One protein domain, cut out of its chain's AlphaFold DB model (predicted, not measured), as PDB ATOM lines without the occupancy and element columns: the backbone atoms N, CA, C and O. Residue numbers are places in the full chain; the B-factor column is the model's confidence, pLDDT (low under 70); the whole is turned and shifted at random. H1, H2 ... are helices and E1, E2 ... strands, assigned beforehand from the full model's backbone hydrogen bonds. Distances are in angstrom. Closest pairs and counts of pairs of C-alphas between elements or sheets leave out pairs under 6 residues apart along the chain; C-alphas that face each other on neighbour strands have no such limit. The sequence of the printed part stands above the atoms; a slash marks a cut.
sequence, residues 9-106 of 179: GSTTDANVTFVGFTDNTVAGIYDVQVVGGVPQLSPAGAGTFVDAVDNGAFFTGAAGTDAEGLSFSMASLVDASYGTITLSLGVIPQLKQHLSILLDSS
ATOM      1  N   GLY A   9     258.051 242.613 275.496       56.00
ATOM      2  CA  GLY A   9     258.056 243.978 275.981       56.00
ATOM      3  C   GLY A   9     256.665 244.568 275.806       56.00
ATOM      4  O   GLY A   9     256.188 244.694 274.678       56.00
ATOM      5  N   SER A  10     256.003 244.915 276.904       64.50
ATOM      6  CA  SER A  10     254.793 245.741 276.864       64.50
ATOM      7  C   SER A  10     255.113 247.141 277.369       64.50
ATOM      8  O   SER A  10     255.880 247.305 278.316       64.50
ATOM      9  N   THR A  11     254.548 248.154 276.717       71.50
ATOM     10  CA  THR A  11     254.716 249.559 277.099       71.50
ATOM     11  C   THR A  11     253.391 250.106 277.609       71.50
ATOM     12  O   THR A  11     252.322 249.723 277.128       71.50
ATOM     13  N   THR A  12     253.429 250.973 278.620       72.31
ATOM     14  CA  THR A  12     252.205 251.618 279.130       72.31
ATOM     15  C   THR A  12     251.841 252.891 278.368       72.31
ATOM     16  O   THR A  12     250.708 253.354 278.474       72.31
ATOM     17  N   ASP A  13     252.785 253.468 277.622       73.06
ATOM     18  CA  ASP A  13     252.607 254.703 276.859       73.06
ATOM     19  C   ASP A  13     252.679 254.430 275.352       73.06
ATOM     20  O   ASP A  13     253.586 253.753 274.869       73.06
ATOM     21  N   ALA A  14     251.726 254.985 274.598       74.00
ATOM     22  CA  ALA A  14     251.635 254.816 273.148       74.00
ATOM     23  C   ALA A  14     252.803 255.463 272.379       74.00
ATOM     24  O   ALA A  14     253.031 255.131 271.216       74.00
ATOM     25  N   ASN A  15     253.538 256.385 273.004       74.25
ATOM     26  CA  ASN A  15     254.717 257.017 272.422       74.25
ATOM     27  C   ASN A  15     255.982 256.167 272.573       74.25
ATOM     28  O   ASN A  15     256.993 256.514 271.965       74.25
ATOM     29  N   VAL A  16     255.943 255.087 273.360       79.44
ATOM     30  CA  VAL A  16     257.070 254.171 273.564       79.44
ATOM     31  C   VAL A  16     256.746 252.844 272.902       79.44
ATOM     32  O   VAL A  16     255.727 252.219 273.188       79.44
ATOM     33  N   THR A  17     257.632 252.392 272.024       77.44
ATOM     34  CA  THR A  17     257.534 251.076 271.389       77.44
ATOM     35  C   THR A  17     258.747 250.250 271.775       77.44
ATOM     36  O   THR A  17     259.885 250.672 271.586       77.44
ATOM     37  N   PHE A  18     258.502 249.065 272.323       79.06
ATOM     38  CA  PHE A  18     259.553 248.087 272.559       79.06
ATOM     39  C   PHE A  18     260.056 247.528 271.225       79.06
ATOM     40  O   PHE A  18     259.256 247.114 270.386       79.06
ATOM     41  N   VAL A  19     261.375 247.522 271.038       78.56
ATOM     42  CA  VAL A  19     262.021 247.056 269.802       78.56
ATOM     43  C   VAL A  19     262.672 245.693 270.019       78.56
ATOM     44  O   VAL A  19     262.544 244.814 269.171       78.56
ATOM     45  N   GLY A  20     263.348 245.497 271.151       70.88
ATOM     46  CA  GLY A  20     264.041 244.250 271.449       70.88
ATOM     47  C   GLY A  20     264.843 244.315 272.742       70.88
ATOM     48  O   GLY A  20     264.774 245.285 273.490       70.88
ATOM     49  N   PHE A  21     265.599 243.260 273.013       79.75
ATOM     50  CA  PHE A  21     266.485 243.143 274.168       79.75
ATOM     51  C   PHE A  21     267.649 242.212 273.814       79.75
ATOM     52  O   PHE A  21     267.576 241.479 272.822       79.75
ATOM     53  N   THR A  22     268.706 242.228 274.619       68.44
ATOM     54  CA  THR A  22     269.845 241.304 274.481       68.44
ATOM     55  C   THR A  22     269.951 240.403 275.709       68.44
ATOM     56  O   THR A  22     269.250 240.613 276.696       68.44
ATOM     57  N   ASP A  23     270.859 239.428 275.682       63.47
ATOM     58  CA  ASP A  23     271.100 238.526 276.820       63.47
ATOM     59  C   ASP A  23     271.638 239.247 278.074       63.47
ATOM     60  O   ASP A  23     271.576 238.699 279.175       63.47
ATOM     61  N   ASN A  24     272.123 240.486 277.927       64.69
ATOM     62  CA  ASN A  24     272.587 241.318 279.040       64.69
ATOM     63  C   ASN A  24     271.432 242.029 279.763       64.69
ATOM     64  O   ASN A  24     271.618 242.531 280.870       64.69
ATOM     65  N   THR A  25     270.240 242.065 279.159       72.44
ATOM     66  CA  THR A  25     269.090 242.771 279.719       72.44
ATOM     67  C   THR A  25     268.439 241.944 280.824       72.44
ATOM     68  O   THR A  25     268.037 240.799 280.611       72.44
ATOM     69  N   VAL A  26     268.267 242.531 282.004       73.38
ATOM     70  CA  VAL A  26     267.621 241.866 283.140       73.38
ATOM     71  C   VAL A  26     266.097 241.893 282.967       73.38
ATOM     72  O   VAL A  26     265.518 242.898 282.553       73.38
ATOM     73  N   ALA A  27     265.408 240.792 283.282       73.69
ATOM     74  CA  ALA A  27     263.943 240.776 283.299       73.69
ATOM     75  C   ALA A  27     263.406 241.732 284.369       73.69
ATOM     76  O   ALA A  27     263.857 241.699 285.514       73.69
ATOM     77  N   GLY A  28     262.393 242.525 284.038       73.94
ATOM     78  CA  GLY A  28     261.838 243.473 284.990       73.94
ATOM     79  C   GLY A  28     260.973 244.538 284.344       73.94
ATOM     80  O   GLY A  28     260.715 244.532 283.142       73.94
ATOM     81  N   ILE A  29     260.503 245.455 285.179       80.50
ATOM     82  CA  ILE A  29     259.796 246.654 284.740       80.50
ATOM     83  C   ILE A  29     260.812 247.792 284.740       80.50
ATOM     84  O   ILE A  29     261.545 247.952 285.713       80.50
ATOM     85  N   TYR A  30     260.837 248.574 283.668       85.81
ATOM     86  CA  TYR A  30     261.707 249.729 283.500       85.81
ATOM     87  C   TYR A  30     260.868 250.988 283.323       85.81
ATOM     88  O   TYR A  30     260.059 251.056 282.404       85.81
ATOM     89  N   ASP A  31     261.062 251.979 284.182       86.44
ATOM     90  CA  ASP A  31     260.515 253.320 284.022       86.44
ATOM     91  C   ASP A  31     261.256 254.047 282.892       86.44
ATOM     92  O   ASP A  31     262.490 254.048 282.841       86.44
ATOM     93  N   VAL A  32     260.495 254.681 282.001       88.00
ATOM     94  CA  VAL A  32     260.998 255.483 280.882       88.00
ATOM     95  C   VAL A  32     260.659 256.943 281.126       88.00
ATOM     96  O   VAL A  32     259.507 257.307 281.386       88.00
ATOM     97  N   GLN A  33     261.653 257.804 280.979       88.81
ATOM     98  CA  GLN A  33     261.445 259.246 280.969       88.81
ATOM     99  C   GLN A  33     262.351 259.912 279.947       88.81
ATOM    100  O   GLN A  33     263.319 259.319 279.480       88.81
ATOM    101  N   VAL A  34     262.044 261.157 279.617       89.62
ATOM    102  CA  VAL A  34     262.922 262.023 278.837       89.62
ATOM    103  C   VAL A  34     263.235 263.244 279.683       89.62
ATOM    104  O   VAL A  34     262.328 263.852 280.257       89.62
ATOM    105  N   VAL A  35     264.520 263.579 279.782       89.56
ATOM    106  CA  VAL A  35     265.008 264.766 280.491       89.56
ATOM    107  C   VAL A  35     266.048 265.456 279.616       89.56
ATOM    108  O   VAL A  35     267.024 264.836 279.197       89.56
ATOM    109  N   GLY A  36     265.852 266.742 279.318       84.94
ATOM    110  CA  GLY A  36     266.721 267.484 278.408       84.94
ATOM    111  C   GLY A  36     266.739 266.925 276.982       84.94
ATOM    112  O   GLY A  36     267.753 267.061 276.297       84.94
ATOM    113  N   GLY A  37     265.660 266.270 276.544       82.56
ATOM    114  CA  GLY A  37     265.577 265.596 275.242       82.56
ATOM    115  C   GLY A  37     266.336 264.267 275.147       82.56
ATOM    116  O   GLY A  37     266.390 263.687 274.064       82.56
ATOM    117  N   VAL A  38     266.904 263.771 276.252       86.94
ATOM    118  CA  VAL A  38     267.596 262.478 276.320       86.94
ATOM    119  C   VAL A  38     266.689 261.453 277.003       86.94
ATOM    120  O   VAL A  38     266.270 261.679 278.143       86.94
ATOM    121  N   PRO A  39     266.354 260.333 276.339       89.31
ATOM    122  CA  PRO A  39     265.649 259.232 276.978       89.31
ATOM    123  C   PRO A  39     266.496 258.586 278.066       89.31
ATOM    124  O   PRO A  39     267.682 258.327 277.874       89.31
ATOM    125  N   GLN A  40     265.868 258.275 279.192       91.38
ATOM    126  CA  GLN A  40     266.490 257.620 280.330       91.38
ATOM    127  C   GLN A  40     265.653 256.425 280.774       91.38
ATOM    128  O   GLN A  40     264.419 256.448 280.703       91.38
ATOM    129  N   LEU A  41     266.340 255.402 281.274       89.50
ATOM    130  CA  LEU A  41     265.747 254.189 281.820       89.50
ATOM    131  C   LEU A  41     266.138 254.017 283.285       89.50
ATOM    132  O   LEU A  41     267.284 254.253 283.664       89.50
ATOM    133  N   SER A  42     265.195 253.562 284.100       87.00
ATOM    134  CA  SER A  42     265.443 253.103 285.470       87.00
ATOM    135  C   SER A  42     264.688 251.802 285.693       87.00
ATOM    136  O   SER A  42     263.531 251.722 285.292       87.00
ATOM    137  N   PRO A  43     265.243 250.799 286.388       81.31
ATOM    138  CA  PRO A  43     264.422 249.734 286.952       81.31
ATOM    139  C   PRO A  43     263.320 250.336 287.833       81.31
ATOM    140  O   PRO A  43     263.562 251.297 288.578       81.31
ATOM    141  N   ALA A  44     262.108 249.793 287.736       74.62
ATOM    142  CA  ALA A  44     260.950 250.327 288.433       74.62
ATOM    143  C   ALA A  44     261.175 250.311 289.947       74.62
ATOM    144  O   ALA A  44     261.456 249.272 290.546       74.62
ATOM    145  N   GLY A  45     261.057 251.484 290.569       71.50
ATOM    146  CA  GLY A  45     261.281 251.658 292.005       71.50
ATOM    147  C   GLY A  45     262.746 251.796 292.440       71.50
ATOM    148  O   GLY A  45     262.978 252.054 293.620       71.50
ATOM    149  N   ALA A  46     263.725 251.694 291.531       79.25
ATOM    150  CA  ALA A  46     265.126 252.008 291.841       79.25
ATOM    151  C   ALA A  46     265.369 253.525 291.942       79.25
ATOM    152  O   ALA A  46     266.194 253.974 292.735       79.25
ATOM    153  N   GLY A  47     264.636 254.323 291.153       74.94
ATOM    154  CA  GLY A  47     264.738 255.787 291.139       74.94
ATOM    155  C   GLY A  47     266.055 256.328 290.568       74.94
ATOM    156  O   GLY A  47     266.295 257.534 290.615       74.94
ATOM    157  N   THR A  48     266.909 255.454 290.035       84.06
ATOM    158  CA  THR A  48     268.190 255.785 289.409       84.06
ATOM    159  C   THR A  48     268.052 255.694 287.897       84.06
ATOM    160  O   THR A  48     268.117 254.608 287.324       84.06
ATOM    161  N   PHE A  49     267.864 256.846 287.261       87.81
ATOM    162  CA  PHE A  49     267.748 256.950 285.813       87.81
ATOM    163  C   PHE A  49     269.119 257.035 285.155       87.81
ATOM    164  O   PHE A  49     269.980 257.803 285.589       87.81
ATOM    165  N   VAL A  50     269.298 256.248 284.102       89.81
ATOM    166  CA  VAL A  50     270.506 256.231 283.285       89.81
ATOM    167  C   VAL A  50     270.134 256.557 281.848       89.81
ATOM    168  O   VAL A  50     269.152 256.030 281.322       89.81
ATOM    169  N   ASP A  51     270.921 257.432 281.229       89.81
ATOM    170  CA  ASP A  51     270.742 257.837 279.837       89.81
ATOM    171  C   ASP A  51     270.804 256.620 278.915       89.81
ATOM    172  O   ASP A  51     271.728 255.806 278.979       89.81
ATOM    173  N   ALA A  52     269.811 256.496 278.042       87.56
ATOM    174  CA  ALA A  52     269.833 255.512 276.981       87.56
ATOM    175  C   ALA A  52     270.785 255.970 275.868       87.56
ATOM    176  O   ALA A  52     270.874 257.149 275.521       87.56
ATOM    177  N   VAL A  53     271.492 255.014 275.279       84.12
ATOM    178  CA  VAL A  53     272.363 255.213 274.127       84.12
ATOM    179  C   VAL A  53     271.504 255.345 272.876       84.12
ATOM    180  O   VAL A  53     270.739 254.441 272.538       84.12
ATOM    181  N   ASP A  54     271.638 256.469 272.183       84.12
ATOM    182  CA  ASP A  54     270.983 256.708 270.900       84.12
ATOM    183  C   ASP A  54     271.699 255.949 269.770       84.12
ATOM    184  O   ASP A  54     272.888 256.152 269.523       84.12
ATOM    185  N   ASN A  55     270.964 255.080 269.075       75.38
ATOM    186  CA  ASN A  55     271.414 254.350 267.886       75.38
ATOM    187  C   ASN A  55     270.722 254.859 266.600       75.38
ATOM    188  O   ASN A  55     270.644 254.155 265.589       75.38
ATOM    189  N   GLY A  56     270.195 256.085 266.622       74.50
ATOM    190  CA  GLY A  56     269.586 256.805 265.505       74.50
ATOM    191  C   GLY A  56     268.106 256.486 265.304       74.50
ATOM    192  O   GLY A  56     267.274 257.388 265.281       74.50
ATOM    193  N   ALA A  57     267.762 255.208 265.137       73.50
ATOM    194  CA  ALA A  57     266.366 254.778 264.970       73.50
ATOM    195  C   ALA A  57     265.723 254.284 266.279       73.50
ATOM    196  O   ALA A  57     264.499 254.200 266.381       73.50
ATOM    197  N   PHE A  58     266.545 253.931 267.264       82.56
ATOM    198  CA  PHE A  58     266.124 253.387 268.547       82.56
ATOM    199  C   PHE A  58     267.136 253.761 269.627       82.56
ATOM    200  O   PHE A  58     268.311 253.997 269.355       82.56
ATOM    201  N   PHE A  59     266.662 253.766 270.861       85.38
ATOM    202  CA  PHE A  59     267.447 253.961 272.065       85.38
ATOM    203  C   PHE A  59     267.737 252.608 272.694       85.38
ATOM    204  O   PHE A  59     266.965 251.659 272.549       85.38
ATOM    205  N   THR A  60     268.880 252.478 273.353       84.88
ATOM    206  CA  THR A  60     269.286 251.241 274.022       84.88
ATOM    207  C   THR A  60     269.781 251.538 275.426       84.88
ATOM    208  O   THR A  60     270.501 252.510 275.621       84.88
ATOM    209  N   GLY A  61     269.396 250.736 276.416       86.25
ATOM    210  CA  GLY A  61     269.875 250.939 277.783       86.25
ATOM    211  C   GLY A  61     271.401 250.866 277.874       86.25
ATOM    212  O   GLY A  61     272.047 250.087 277.168       86.25
ATOM    213  N   ALA A  62     271.973 251.725 278.718       83.62
ATOM    214  CA  ALA A  62     273.415 251.863 278.867       83.62
ATOM    215  C   ALA A  62     274.080 250.588 279.404       83.62
ATOM    216  O   ALA A  62     273.502 249.859 280.214       83.62
ATOM    217  N   ALA A  63     275.326 250.364 278.985       76.94
ATOM    218  CA  ALA A  63     276.147 249.264 279.477       76.94
ATOM    219  C   ALA A  63     276.426 249.390 280.984       76.94
ATOM    220  O   ALA A  63     276.625 250.495 281.498       76.94
ATOM    221  N   GLY A  64     276.464 248.257 281.687       71.69
ATOM    222  CA  GLY A  64     276.651 248.195 283.136       71.69
ATOM    223  C   GLY A  64     275.394 248.519 283.948       71.69
ATOM    224  O   GLY A  64     275.503 248.771 285.147       71.69
ATOM    225  N   THR A  65     274.218 248.527 283.314       79.81
ATOM    226  CA  THR A  65     272.917 248.689 283.982       79.81
ATOM    227  C   THR A  65     272.036 247.469 283.744       79.81
ATOM    228  O   THR A  65     272.223 246.749 282.769       79.81
ATOM    229  N   ASP A  66     271.019 247.268 284.580       74.19
ATOM    230  CA  ASP A  66     270.039 246.188 284.385       74.19
ATOM    231  C   ASP A  66     269.302 246.302 283.036       74.19
ATOM    232  O   ASP A  66     268.898 245.303 282.441       74.19
ATOM    233  N   ALA A  67     269.181 247.526 282.514       79.62
ATOM    234  CA  ALA A  67     268.583 247.814 281.218       79.62
ATOM    235  C   ALA A  67     269.545 247.605 280.032       79.62
ATOM    236  O   ALA A  67     269.177 247.922 278.899       79.62
ATOM    237  N   GLU A  68     270.769 247.119 280.252       81.75
ATOM    238  CA  GLU A  68     271.771 246.958 279.199       81.75
ATOM    239  C   GLU A  68     271.222 246.137 278.028       81.75
ATOM    240  O   GLU A  68     270.758 245.007 278.183       81.75
ATOM    241  N   GLY A  69     271.259 246.724 276.833       71.06
ATOM    242  CA  GLY A  69     270.765 246.077 275.621       71.06
ATOM    243  C   GLY A  69     269.240 246.038 275.476       71.06
ATOM    244  O   GLY A  69     268.762 245.492 274.485       71.06
ATOM    245  N   LEU A  70     268.470 246.640 276.392       80.69
ATOM    246  CA  LEU A  70     267.040 246.891 276.193       80.69
ATOM    247  C   LEU A  70     266.869 247.951 275.105       80.69
ATOM    248  O   LEU A  70     267.255 249.099 275.314       80.69
ATOM    249  N   SER A  71     266.269 247.595 273.971       84.00
ATOM    250  CA  SER A  71     266.042 248.503 272.846       84.00
ATOM    251  C   SER A  71     264.583 248.946 272.753       84.00
ATOM    252  O   SER A  71     263.654 248.133 272.746       84.00
ATOM    253  N   PHE A  72     264.374 250.251 272.612       82.56
ATOM    254  CA  PHE A  72     263.055 250.864 272.479       82.56
ATOM    255  C   PHE A  72     263.117 252.088 271.563       82.56
ATOM    256  O   PHE A  72     264.151 252.736 271.438       82.56
ATOM    257  N   SER A  73     262.013 252.420 270.907       85.38
ATOM    258  CA  SER A  73     261.884 253.634 270.097       85.38
ATOM    259  C   SER A  73     260.843 254.561 270.704       85.38
ATOM    260  O   SER A  73     259.829 254.097 271.234       85.38
ATOM    261  N   MET A  74     261.067 255.868 270.583       81.25
ATOM    262  CA  MET A  74     260.145 256.890 271.071       81.25
ATOM    263  C   MET A  74     259.664 257.789 269.936       81.25
ATOM    264  O   MET A  74     260.459 258.241 269.117       81.25
ATOM    265  N   ALA A  75     258.361 258.072 269.908       81.38
ATOM    266  CA  ALA A  75     257.756 258.996 268.945       81.38
ATOM    267  C   ALA A  75     257.899 260.473 269.356       81.38
ATOM    268  O   ALA A  75     257.751 261.369 268.527       81.38
ATOM    269  N   SER A  76     258.165 260.731 270.638       76.75
ATOM    270  CA  SER A  76     258.291 262.066 271.217       76.75
ATOM    271  C   SER A  76     259.462 262.090 272.195       76.75
ATOM    272  O   SER A  76     259.612 261.168 272.987       76.75
ATOM    273  N   LEU A  77     260.278 263.143 272.119       82.38
ATOM    274  CA  LEU A  77     261.435 263.404 272.989       82.38
ATOM    275  C   LEU A  77     261.206 264.664 273.835       82.38
ATOM    276  O   LEU A  77     262.125 265.432 274.104       82.38
ATOM    277  N   VAL A  78     259.948 264.931 274.179       86.25
ATOM    278  CA  VAL A  78     259.586 266.049 275.049       86.25
ATOM    279  C   VAL A  78     259.818 265.623 276.489       86.25
ATOM    280  O   VAL A  78     259.460 264.516 276.860       86.25
ATOM    281  N   ASP A  79     260.374 266.506 277.308       86.94
ATOM    282  CA  ASP A  79     260.635 266.196 278.712       86.94
ATOM    283  C   ASP A  79     259.344 265.807 279.452       86.94
ATOM    284  O   ASP A  79     258.453 266.632 279.673       86.94
ATOM    285  N   ALA A  80     259.238 264.524 279.799       85.81
ATOM    286  CA  ALA A  80     258.089 263.909 280.450       85.81
ATOM    287  C   ALA A  80     258.436 262.490 280.936       85.81
ATOM    288  O   ALA A  80     259.427 261.890 280.519       85.81
ATOM    289  N   SER A  81     257.583 261.931 281.797       85.25
ATOM    290  CA  SER A  81     257.568 260.488 282.053       85.25
ATOM    291  C   SER A  81     256.702 259.805 280.999       85.25
ATOM    292  O   SER A  81     255.573 260.230 280.759       85.25
ATOM    293  N   TYR A  82     257.235 258.747 280.397       83.25
ATOM    294  CA  TYR A  82     256.600 257.970 279.334       83.25
ATOM    295  C   TYR A  82     256.179 256.578 279.829       83.25
ATOM    296  O   TYR A  82     256.121 255.609 279.070       83.25
ATOM    297  N   GLY A  83     255.892 256.469 281.127       84.25
ATOM    298  CA  GLY A  83     255.439 255.232 281.748       84.25
ATOM    299  C   GLY A  83     256.533 254.171 281.821       84.25
ATOM    300  O   GLY A  83     257.682 254.491 282.119       84.25
ATOM    301  N   THR A  84     256.173 252.905 281.603       81.56
ATOM    302  CA  THR A  84     257.070 251.769 281.825       81.56
ATOM    303  C   THR A  84     257.125 250.796 280.651       81.56
ATOM    304  O   THR A  84     256.154 250.626 279.910       81.56
ATOM    305  N   ILE A  85     258.277 250.142 280.498       80.00
ATOM    306  CA  ILE A  85     258.512 248.979 279.642       80.00
ATOM    307  C   ILE A  85     258.606 247.760 280.559       80.00
ATOM    308  O   ILE A  85     259.513 247.658 281.380       80.00
ATOM    309  N   THR A  86     257.678 246.820 280.428       76.56
ATOM    310  CA  THR A  86     257.737 245.545 281.150       76.56
ATOM    311  C   THR A  86     258.388 244.501 280.262       76.56
ATOM    312  O   THR A  86     257.790 244.093 279.270       76.56
ATOM    313  N   LEU A  87     259.586 244.053 280.632       75.62
ATOM    314  CA  LEU A  87     260.278 242.930 280.015       75.62
ATOM    315  C   LEU A  87     260.038 241.668 280.846       75.62
ATOM    316  O   LEU A  87     260.605 241.493 281.926       75.62
ATOM    317  N   SER A  88     259.221 240.761 280.318       65.56
ATOM    318  CA  SER A  88     259.045 239.430 280.902       65.56
ATOM    319  C   SER A  88     259.883 238.422 280.126       65.56
ATOM    320  O   SER A  88     259.471 237.967 279.063       65.56
ATOM    321  N   LEU A  89     261.057 238.061 280.651       63.47
ATOM    322  CA  LEU A  89     261.822 236.935 280.116       63.47
ATOM    323  C   LEU A  89     261.083 235.633 280.453       63.47
ATOM    324  O   LEU A  89     260.853 235.334 281.624       63.47
ATOM    325  N   GLY A  90     260.722 234.852 279.433       53.03
ATOM    326  CA  GLY A  90     260.257 233.478 279.633       53.03
ATOM    327  C   GLY A  90     261.333 232.599 280.297       53.03
ATOM    328  O   GLY A  90     262.475 233.011 280.501       53.03
ATOM    329  N   VAL A  91     260.996 231.342 280.591       46.47
ATOM    330  CA  VAL A  91     261.895 230.396 281.295       46.47
ATOM    331  C   VAL A  91     263.204 230.118 280.518       46.47
ATOM    332  O   VAL A  91     264.214 229.735 281.103       46.47
ATOM    333  N   ILE A  92     263.215 230.343 279.199       47.50
ATOM    334  CA  ILE A  92     264.340 230.029 278.301       47.50
ATOM    335  C   ILE A  92     265.483 231.066 278.393       47.50
ATOM    336  O   ILE A  92     266.616 230.650 278.648       47.50
ATOM    337  N   PRO A  93     265.246 232.389 278.257       51.12
ATOM    338  CA  PRO A  93     266.299 233.385 278.478       51.12
ATOM    339  C   PRO A  93     266.920 233.333 279.883       51.12
ATOM    340  O   PRO A  93     268.126 233.499 280.019       51.12
ATOM    341  N   GLN A  94     266.133 233.029 280.924       50.38
ATOM    342  CA  GLN A  94     266.642 232.907 282.301       50.38
ATOM    343  C   GLN A  94     267.627 231.741 282.456       50.38
ATOM    344  O   GLN A  94     268.645 231.873 283.142       50.38
ATOM    345  N   LEU A  95     267.346 230.610 281.799       50.91
ATOM    346  CA  LEU A  95     268.248 229.462 281.759       50.91
ATOM    347  C   LEU A  95     269.535 229.795 280.991       50.91
ATOM    348  O   LEU A  95     270.619 229.477 281.474       50.91
ATOM    349  N   LYS A  96     269.432 230.482 279.843       53.56
ATOM    350  CA  LYS A  96     270.601 230.948 279.079       53.56
ATOM    351  C   LYS A  96     271.470 231.913 279.885       53.56
ATOM    352  O   LYS A  96     272.675 231.714 279.944       53.56
ATOM    353  N   GLN A  97     270.873 232.886 280.567       56.44
ATOM    354  CA  GLN A  97     271.598 233.854 281.394       56.44
ATOM    355  C   GLN A  97     272.365 233.172 282.538       56.44
ATOM    356  O   GLN A  97     273.538 233.467 282.759       56.44
ATOM    357  N   HIS A  98     271.745 232.204 283.224       55.81
ATOM    358  CA  HIS A  98     272.424 231.435 284.273       55.81
ATOM    359  C   HIS A  98     273.560 230.574 283.719       55.81
ATOM    360  O   HIS A  98     274.617 230.488 284.341       55.81
ATOM    361  N   LEU A  99     273.369 229.959 282.550       53.34
ATOM    362  CA  LEU A  99     274.426 229.195 281.894       53.34
ATOM    363  C   LEU A  99     275.581 230.108 281.461       53.34
ATOM    364  O   LEU A  99     276.728 229.761 281.722       53.34
ATOM    365  N   SER A 100     275.305 231.290 280.902       53.59
ATOM    366  CA  SER A 100     276.320 232.272 280.494       53.59
ATOM    367  C   SER A 100     277.136 232.815 281.672       53.59
ATOM    368  O   SER A 100     278.358 232.878 281.581       53.59
ATOM    369  N   ILE A 101     276.502 233.125 282.810       54.19
ATOM    370  CA  ILE A 101     277.199 233.574 284.034       54.19
ATOM    371  C   ILE A 101     278.124 232.472 284.590       54.19
ATOM    372  O   ILE A 101     279.223 232.749 285.081       54.19
ATOM    373  N   LEU A 102     277.706 231.205 284.484       51.69
ATOM    374  CA  LEU A 102     278.523 230.046 284.870       51.69
ATOM    375  C   LEU A 102     279.636 229.736 283.849       51.69
ATOM    376  O   LEU A 102     280.688 229.223 284.223       51.69
ATOM    377  N   LEU A 103     279.424 230.061 282.571       52.47
ATOM    378  CA  LEU A 103     280.386 229.887 281.479       52.47
ATOM    379  C   LEU A 103     281.509 230.928 281.521       52.47
ATOM    380  O   LEU A 103     282.671 230.554 281.352       52.47
ATOM    381  N   ASP A 104     281.194 232.193 281.812       53.47
ATOM    382  CA  ASP A 104     282.176 233.290 281.893       53.47
ATOM    383  C   ASP A 104     283.145 233.110 283.081       53.47
ATOM    384  O   ASP A 104     284.306 233.520 283.058       53.47
ATOM    385  N   SER A 105     282.709 232.364 284.102       50.84
ATOM    386  CA  SER A 105     283.557 231.922 285.215       50.84
ATOM    387  C   SER A 105     284.393 230.664 284.909       50.84
ATOM    388  O   SER A 105     285.238 230.281 285.721       50.84
ATOM    389  N   SER A 106     284.237 230.047 283.729       51.22
ATOM    390  CA  SER A 106     284.913 228.802 283.325       51.22
ATOM    391  C   SER A 106     285.802 228.985 282.086       51.22
ATOM    392  O   SER A 106     285.581 228.427 281.013       51.22
TER     393      SER A 106
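Overview. This is residues 9 to 106 of the 179 residues of an uncharacterized protein of Nitrospina sp (UniProt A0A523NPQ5). This is a small sandwich of two antiparallel sheets face to face, a strongly twisted one of E1, E6, E3 and E4 and a small one of E2 and E5, with the helix H1 as an arm beyond one end. The long link from E4 to E5, residues 44 to 70, bridges the sheets by short pairings with both of those strands, while residues 101 to 106 stick out free at the far end of the arm. The printed part has 98 residues, with six named strands followed by one named helix, and its class is mixed, helices and strands. It is compact, with a radius of gyration of the C-alphas of 13.5 A, but elongated in outline, spanning 45 by 27 by 21 A with the arm.

Arrangement. The larger sheet runs in the order E1, residues 9 to 11, E6, residues 80 to 88, E3, residues 28 to 35, and E4, residues 38 to 43. E6 and E3 are antiparallel at 159 degrees, with N 30 and O 85 within hydrogen-bond range at 2.8 A. The hairpin E3 and E4 has N 31 and O 42 at 2.7 A. The edge strand E1 is antiparallel to E6, with N 86 and O 10 at 2.8 A. In the other sheet E2, residues 16 to 20, and E5, residues 71 to 74, are antiparallel at 156 degrees, with N 17 and O 73 at 2.9 A. The facing parts of the two sheets are 8.9 A centre to centre, and their strands stand at 38 degrees. The closest C-alphas of E1 and E2, those of Gly 9 and Phe 18, are 5.6 A apart. Residues 50 to 51 pair antiparallel with 40 to 41 of E4, and residues 59 to 60 with 71 to 72 of E5. H1, residues 91 to 104, is not on the larger sheet; every O i to N i+4 pair in it is within hydrogen-bond range.

Along the chain. E6 is 24.5 A long, E3 22.0 A, E4 16.9 A, E2 12.3 A, E5 10.4 A and E1 6.6 A. E1 begins at C-alpha 9 (258.056, 243.978, 275.981), and E6 ends at C-alpha 88 (259.045, 239.430, 280.902). H1, 20.5 A long, ends at C-alpha 104 (282.176, 233.290, 281.893).

Size, cuts and confidence. The two C-alphas farthest apart, those of Val 78 and Ser 106, are 45.8 A apart. The printed part has no cut. The link from E4 to E5, 27 residues, is long. The mean pLDDT of the printed part is 74.8; residues 9 to 10, 22 to 24 and 88 to 106 are under 70, and H1 has a mean of 52.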